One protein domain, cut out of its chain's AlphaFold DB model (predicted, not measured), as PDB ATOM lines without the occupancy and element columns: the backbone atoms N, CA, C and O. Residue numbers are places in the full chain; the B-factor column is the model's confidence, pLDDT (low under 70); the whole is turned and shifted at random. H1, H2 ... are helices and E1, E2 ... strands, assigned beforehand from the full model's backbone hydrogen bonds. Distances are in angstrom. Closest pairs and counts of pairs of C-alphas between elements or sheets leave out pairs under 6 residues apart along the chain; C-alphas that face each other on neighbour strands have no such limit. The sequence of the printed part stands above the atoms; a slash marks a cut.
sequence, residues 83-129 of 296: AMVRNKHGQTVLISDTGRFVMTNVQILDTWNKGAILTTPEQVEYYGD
ATOM      1  N   ALA A  83     296.597 264.539 246.846       93.62
ATOM      2  CA  ALA A  83     297.457 265.281 245.943       93.62
ATOM      3  C   ALA A  83     296.915 265.153 244.521       93.62
ATOM      4  O   ALA A  83     296.527 264.065 244.089       93.62
ATOM      5  N   MET A  84     296.907 266.261 243.784       94.25
ATOM      6  CA  MET A  84     296.649 266.235 242.352       94.25
ATOM      7  C   MET A  84     297.974 266.076 241.614       94.25
ATOM      8  O   MET A  84     298.875 266.899 241.757       94.25
ATOM      9  N   VAL A  85     298.098 265.009 240.831       92.81
ATOM     10  CA  VAL A  85     299.329 264.664 240.116       92.81
ATOM     11  C   VAL A  85     299.055 264.680 238.627       92.81
ATOM     12  O   VAL A  85     298.113 264.037 238.168       92.81
ATOM     13  N   ARG A  86     299.915 265.369 237.872       93.38
ATOM     14  CA  ARG A  86     299.949 265.289 236.412       93.38
ATOM     15  C   ARG A  86     301.148 264.460 235.960       93.38
ATOM     16  O   ARG A  86     302.276 264.729 236.371       93.38
ATOM     17  N   ASN A  87     300.922 263.472 235.098       89.25
ATOM     18  CA  ASN A  87     302.006 262.714 234.475       89.25
ATOM     19  C   ASN A  87     302.597 263.448 233.253       89.25
ATOM     20  O   ASN A  87     302.065 264.451 232.777       89.25
ATOM     21  N   LYS A  88     303.702 262.928 232.705       86.81
ATOM     22  CA  LYS A  88     304.367 263.520 231.527       86.81
ATOM     23  C   LYS A  88     303.495 263.533 230.262       86.81
ATOM     24  O   LYS A  88     303.746 264.339 229.377       86.81
ATOM     25  N   HIS A  89     302.469 262.687 230.205       86.06
ATOM     26  CA  HIS A  89     301.499 262.607 229.108       86.06
ATOM     27  C   HIS A  89     300.296 263.548 229.300       86.06
ATOM     28  O   HIS A  89     299.338 263.497 228.535       86.06
ATOM     29  N   GLY A  90     300.312 264.394 230.335       83.81
ATOM     30  CA  GLY A  90     299.264 265.379 230.598       83.81
ATOM     31  C   GLY A  90     298.036 264.849 231.344       83.81
ATOM     32  O   GLY A  90     297.140 265.631 231.657       83.81
ATOM     33  N   GLN A  91     297.986 263.558 231.682       86.38
ATOM     34  CA  GLN A  91     296.879 262.992 232.455       86.38
ATOM     35  C   GLN A  91     296.993 263.416 233.915       86.38
ATOM     36  O   GLN A  91     298.074 263.339 234.503       86.38
ATOM     37  N   THR A  92     295.868 263.838 234.491       90.50
ATOM     38  CA  THR A  92     295.787 264.278 235.885       90.50
ATOM     39  C   THR A  92     294.926 263.315 236.695       90.50
ATOM     40  O   THR A  92     293.858 262.903 236.243       90.50
ATOM     41  N   VAL A  93     295.398 262.943 237.884       93.69
ATOM     42  CA  VAL A  93     294.692 262.071 238.835       93.69
ATOM     43  C   VAL A  93     294.772 262.650 240.242       93.69
ATOM     44  O   VAL A  93     295.700 263.399 240.558       93.69
ATOM     45  N   LEU A  94     293.823 262.275 241.099       95.12
ATOM     46  CA  LEU A  94     293.937 262.497 242.539       95.12
ATOM     47  C   LEU A  94     294.479 261.232 243.192       95.12
ATOM     48  O   LEU A  94     293.957 260.141 242.971       95.12
ATOM     49  N   ILE A  95     295.506 261.376 244.016       94.75
ATOM     50  CA  ILE A  95     296.094 260.281 244.781       94.75
ATOM     51  C   ILE A  95     296.022 260.608 246.267       94.75
ATOM     52  O   ILE A  95     296.255 261.746 246.671       94.75
ATOM     53  N   SER A  96     295.681 259.625 247.097       95.62
ATOM     54  CA  SER A  96     295.792 259.781 248.548       95.62
ATOM     55  C   SER A  96     297.243 260.037 248.949       95.62
ATOM     56  O   SER A  96     298.154 259.487 248.335       95.62
ATOM     57  N   ASP A  97     297.451 260.764 250.035       91.44
ATOM     58  CA  ASP A  97     298.753 261.002 250.671       91.44
ATOM     59  C   ASP A  97     299.621 259.741 250.886       91.44
ATOM     60  O   ASP A  97     300.844 259.807 250.836       91.44
ATOM     61  N   THR A  98     298.998 258.580 251.103       91.50
ATOM     62  CA  THR A  98     299.678 257.279 251.271       91.50
ATOM     63  C   THR A  98     299.878 256.498 249.968       91.50
ATOM     64  O   THR A  98     300.418 255.395 249.989       91.50
ATOM     65  N   GLY A  99     299.387 257.005 248.836       91.88
ATOM     66  CA  GLY A  99     299.361 256.291 247.557       91.88
ATOM     67  C   GLY A  99     298.355 255.136 247.468       91.88
ATOM     68  O   GLY A  99     298.208 254.544 246.404       91.88
ATOM     69  N   ARG A 100     297.640 254.816 248.556       94.38
ATOM     70  CA  ARG A 100     296.712 253.677 248.643       94.38
ATOM     71  C   ARG A 100     295.507 253.789 247.709       94.38
ATOM     72  O   ARG A 100     295.022 252.772 247.222       94.38
ATOM     73  N   PHE A 101     294.992 254.998 247.511       94.75
ATOM     74  CA  PHE A 101     293.821 255.257 246.679       94.75
ATOM     75  C   PHE A 101     294.189 256.193 245.533       94.75
ATOM     76  O   PHE A 101     294.783 257.248 245.755       94.75
ATOM     77  N   VAL A 102     293.791 255.817 244.318       93.81
ATOM     78  CA  VAL A 102     293.910 256.639 243.112       93.81
ATOM     79  C   VAL A 102     292.511 256.854 242.561       93.81
ATOM     80  O   VAL A 102     291.767 255.899 242.344       93.81
ATOM     81  N   MET A 103     292.151 258.111 242.348       93.81
ATOM     82  CA  MET A 103     290.880 258.508 241.767       93.81
ATOM     83  C   MET A 103     291.142 259.114 240.393       93.81
ATOM     84  O   MET A 103     291.841 260.120 240.240       93.81
ATOM     85  N   THR A 104     290.575 258.468 239.385       90.62
ATOM     86  CA  THR A 104     290.669 258.860 237.980       90.62
ATOM     87  C   THR A 104     289.384 259.553 237.546       90.62
ATOM     88  O   THR A 104     288.311 259.192 238.024       90.62
ATOM     89  N   ASN A 105     289.473 260.494 236.601       82.62
ATOM     90  CA  ASN A 105     288.321 261.226 236.049       82.62
ATOM     91  C   ASN A 105     287.529 262.044 237.088       82.62
ATOM     92  O   ASN A 105     286.329 262.257 236.929       82.62
ATOM     93  N   VAL A 106     288.193 262.504 238.150       81.19
ATOM     94  CA  VAL A 106     287.582 263.358 239.174       81.19
ATOM     95  C   VAL A 106     287.921 264.817 238.902       81.19
ATOM     96  O   VAL A 106     289.041 265.146 238.517       81.19
ATOM     97  N   GLN A 107     286.940 265.685 239.128       86.00
ATOM     98  CA  GLN A 107     287.108 267.132 239.158       86.00
ATOM     99  C   GLN A 107     286.860 267.598 240.592       86.00
ATOM    100  O   GLN A 107     285.951 267.090 241.251       86.00
ATOM    101  N   ILE A 108     287.662 268.538 241.085       90.56
ATOM    102  CA  ILE A 108     287.415 269.152 242.393       90.56
ATOM    103  C   ILE A 108     286.483 270.337 242.178       90.56
ATOM    104  O   ILE A 108     286.789 271.215 241.377       90.56
ATOM    105  N   LEU A 109     285.364 270.369 242.897       88.62
ATOM    106  CA  LEU A 109     284.514 271.550 242.994       88.62
ATOM    107  C   LEU A 109     284.917 272.345 244.238       88.62
ATOM    108  O   LEU A 109     284.661 271.910 245.360       88.62
ATOM    109  N   ASP A 110     285.534 273.504 244.044       86.38
ATOM    110  CA  ASP A 110     285.872 274.418 245.129       86.38
ATOM    111  C   ASP A 110     284.665 275.295 245.479       86.38
ATOM    112  O   ASP A 110     284.353 276.292 244.822       86.38
ATOM    113  N   THR A 111     283.973 274.915 246.550       83.19
ATOM    114  CA  THR A 111     282.781 275.619 247.032       83.19
ATOM    115  C   THR A 111     283.075 276.984 247.654       83.19
ATOM    116  O   THR A 111     282.156 277.785 247.801       83.19
ATOM    117  N   TRP A 112     284.323 277.266 248.034       82.94
ATOM    118  CA  TRP A 112     284.698 278.533 248.670       82.94
ATOM    119  C   TRP A 112     285.098 279.585 247.638       82.94
ATOM    120  O   TRP A 112     284.898 280.777 247.871       82.94
ATOM    121  N   ASN A 113     285.549 279.147 246.463       84.31
ATOM    122  CA  ASN A 113     285.900 279.995 245.328       84.31
ATOM    123  C   ASN A 113     284.845 279.931 244.208       84.31
ATOM    124  O   ASN A 113     285.147 279.634 243.053       84.31
ATOM    125  N   LYS A 114     283.579 280.224 244.550       81.31
ATOM    126  CA  LYS A 114     282.434 280.325 243.612       81.31
ATOM    127  C   LYS A 114     282.178 279.068 242.765       81.31
ATOM    128  O   LYS A 114     281.688 279.172 241.641       81.31
ATOM    129  N   GLY A 115     282.491 277.883 243.288       80.12
ATOM    130  CA  GLY A 115     282.317 276.632 242.551       80.12
ATOM    131  C   GLY A 115     283.359 276.441 241.448       80.12
ATOM    132  O   GLY A 115     283.051 275.835 240.423       80.12
ATOM    133  N   ALA A 116     284.573 276.981 241.615       82.31
ATOM    134  CA  ALA A 116     285.654 276.770 240.663       82.31
ATOM    135  C   ALA A 116     285.924 275.268 240.486       82.31
ATOM    136  O   ALA A 116     286.037 274.516 241.452       82.31
ATOM    137  N   ILE A 117     286.027 274.834 239.232       87.38
ATOM    138  CA  ILE A 117     286.315 273.441 238.897       87.38
ATOM    139  C   ILE A 117     287.825 273.297 238.697       87.38
ATOM    140  O   ILE A 117     288.394 273.875 237.767       87.38
ATOM    141  N   LEU A 118     288.469 272.527 239.573       89.25
ATOM    142  CA  LEU A 118     289.909 272.290 239.550       89.25
ATOM    143  C   LEU A 118     290.193 270.930 238.912       89.25
ATOM    144  O   LEU A 118     289.720 269.882 239.358       89.25
ATOM    145  N   THR A 119     290.990 270.972 237.855       89.75
ATOM    146  CA  THR A 119     291.377 269.828 237.020       89.75
ATOM    147  C   THR A 119     292.889 269.711 236.868       89.75
ATOM    148  O   THR A 119     293.370 268.740 236.282       89.75
ATOM    149  N   THR A 120     293.648 270.687 237.384       90.88
ATOM    150  CA  THR A 120     295.104 270.724 237.278       90.88
ATOM    151  C   THR A 120     295.820 271.015 238.596       90.88
ATOM    152  O   THR A 120     295.282 271.748 239.430       90.88
ATOM    153  N   PRO A 121     297.058 270.509 238.781       90.75
ATOM    154  CA  PRO A 121     297.861 270.835 239.958       90.75
ATOM    155  C   PRO A 121     298.061 272.342 240.146       90.75
ATOM    156  O   PRO A 121     297.965 272.822 241.265       90.75
ATOM    157  N   GLU A 122     298.240 273.104 239.061       89.62
ATOM    158  CA  GLU A 122     298.422 274.562 239.138       89.62
ATOM    159  C   GLU A 122     297.153 275.282 239.615       89.62
ATOM    160  O   GLU A 122     297.237 276.306 240.282       89.62
ATOM    161  N   GLN A 123     295.966 274.756 239.288       89.62
ATOM    162  CA  GLN A 123     294.714 275.281 239.831       89.62
ATOM    163  C   GLN A 123     294.618 274.980 241.328       89.62
ATOM    164  O   GLN A 123     294.280 275.872 242.096       89.62
ATOM    165  N   VAL A 124     294.948 273.757 241.756       90.88
ATOM    166  CA  VAL A 124     294.960 273.398 243.186       90.88
ATOM    167  C   VAL A 124     295.951 274.264 243.965       90.88
ATOM    168  O   VAL A 124     295.614 274.740 245.041       90.88
ATOM    169  N   GLU A 125     297.134 274.515 243.411       89.50
ATOM    170  CA  GLU A 125     298.129 275.413 244.001       89.50
ATOM    171  C   GLU A 125     297.606 276.853 244.093       89.50
ATOM    172  O   GLU A 125     297.699 277.470 245.148       89.50
ATOM    173  N   TYR A 126     296.994 277.371 243.024       88.56
ATOM    174  CA  TYR A 126     296.465 278.735 242.990       88.56
ATOM    175  C   TYR A 126     295.256 278.960 243.908       88.56
ATOM    176  O   TYR A 126     295.118 280.035 244.482       88.56
ATOM    177  N   TYR A 127     294.341 277.999 244.019       88.88
ATOM    178  CA  TYR A 127     293.167 278.138 244.887       88.88
ATOM    179  C   TYR A 127     293.446 277.688 246.329       88.88
ATOM    180  O   TYR A 127     292.688 278.037 247.228       88.88
ATOM    181  N   GLY A 128     294.537 276.955 246.579       89.06
ATOM    182  CA  GLY A 128     294.861 276.390 247.892       89.06
ATOM    183  C   GLY A 128     295.188 277.416 248.982       89.06
ATOM    184  O   GLY A 128     295.061 277.102 250.162       89.06
ATOM    185  N   ASP A 129     295.577 278.631 248.603       90.50
ATOM    186  CA  ASP A 129     295.882 279.764 249.485       90.50
ATOM    187  C   ASP A 129     294.889 280.926 249.294       90.50
ATOM    188  O   ASP A 129     295.197 282.074 249.624       90.50
TER     189      ASP A 129
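Overview. This is residues 83 to 129 of the 296 residues of the protein "Thioredoxin-like_fold domain-containing protein" of Rhizobium sp. (UniProt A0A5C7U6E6). What shape do these atoms make? Two small two-stranded hairpins, E1 with E2 and E3 with E4, make two corners of a loose triangle, and the short helix H1 makes the third, near E1 with its first residue and near E4 with Val 124. The link after E2 folds back beside that strand before it crosses to the second hairpin. What is it built of? The printed part has 47 residues, with the order E1, E2, E3, E4, H1 along the chain; each sheet has two antiparallel strands, the class is mixed, helices and strands, and under half of the residues are in named elements. How large is it? It is compact, with a radius of gyration of the C-alphas of 10.9 A and spans of 29 by 22 by 19 A.

Arrangement. How does the first hairpin pair? E1, residues 83 to 86, and E2, residues 92 to 96, form an antiparallel hairpin at 150 degrees between their directions, with N 83 and O 95 within hydrogen-bond range at 2.8 A. Residues 94 to 95 of E2 also form a short antiparallel pairing with residues 102 to 103. How does the second pair? E3, residues 108 to 110, and E4, residues 116 to 118, form an antiparallel hairpin, also at 150 degrees, with N 110 and O 116 within range at 2.8 A. E2 and E3 are apart. Where is the helix? For H1, residues 121 to 127, the closest C-alphas to E1 are those of Met 84 and Pro 121, 5.3 A, and to E4 those of Leu 118 and Val 124, 6.3 A. H1 and E3 are only just apart, their closest C-alphas at 8.2 A. In H1 every O i to N i+4 pair is within hydrogen-bond range.

Along the chain. Where does the first strand begin? C-alpha 83 of E1 is at (297.457, 265.281, 245.943); E1 measures 9.9 A and E2 13.4 A from first to last C-alpha. Where is the second hairpin? C-alpha 108, where E3 begins, is at (287.415, 269.152, 242.393); E3 measures 6.1 A and E4 6.3 A. Where does the helix end? H1 measures 10.0 A and ends with C-alpha 127 at (293.167, 278.138, 244.887).

Size, cuts and confidence. How far does it reach? The two C-alphas farthest apart are those of Arg 100 and Lys 114, 30.6 A. Which links are long? The link from E2 to E3, 11 residues, is long; those from E1 to E2, E3 to E4 and E4 to H1 are tight. Is anything missing or uncertain? The printed part has no cut, its mean pLDDT is 89.2, and no printed residue is under 70.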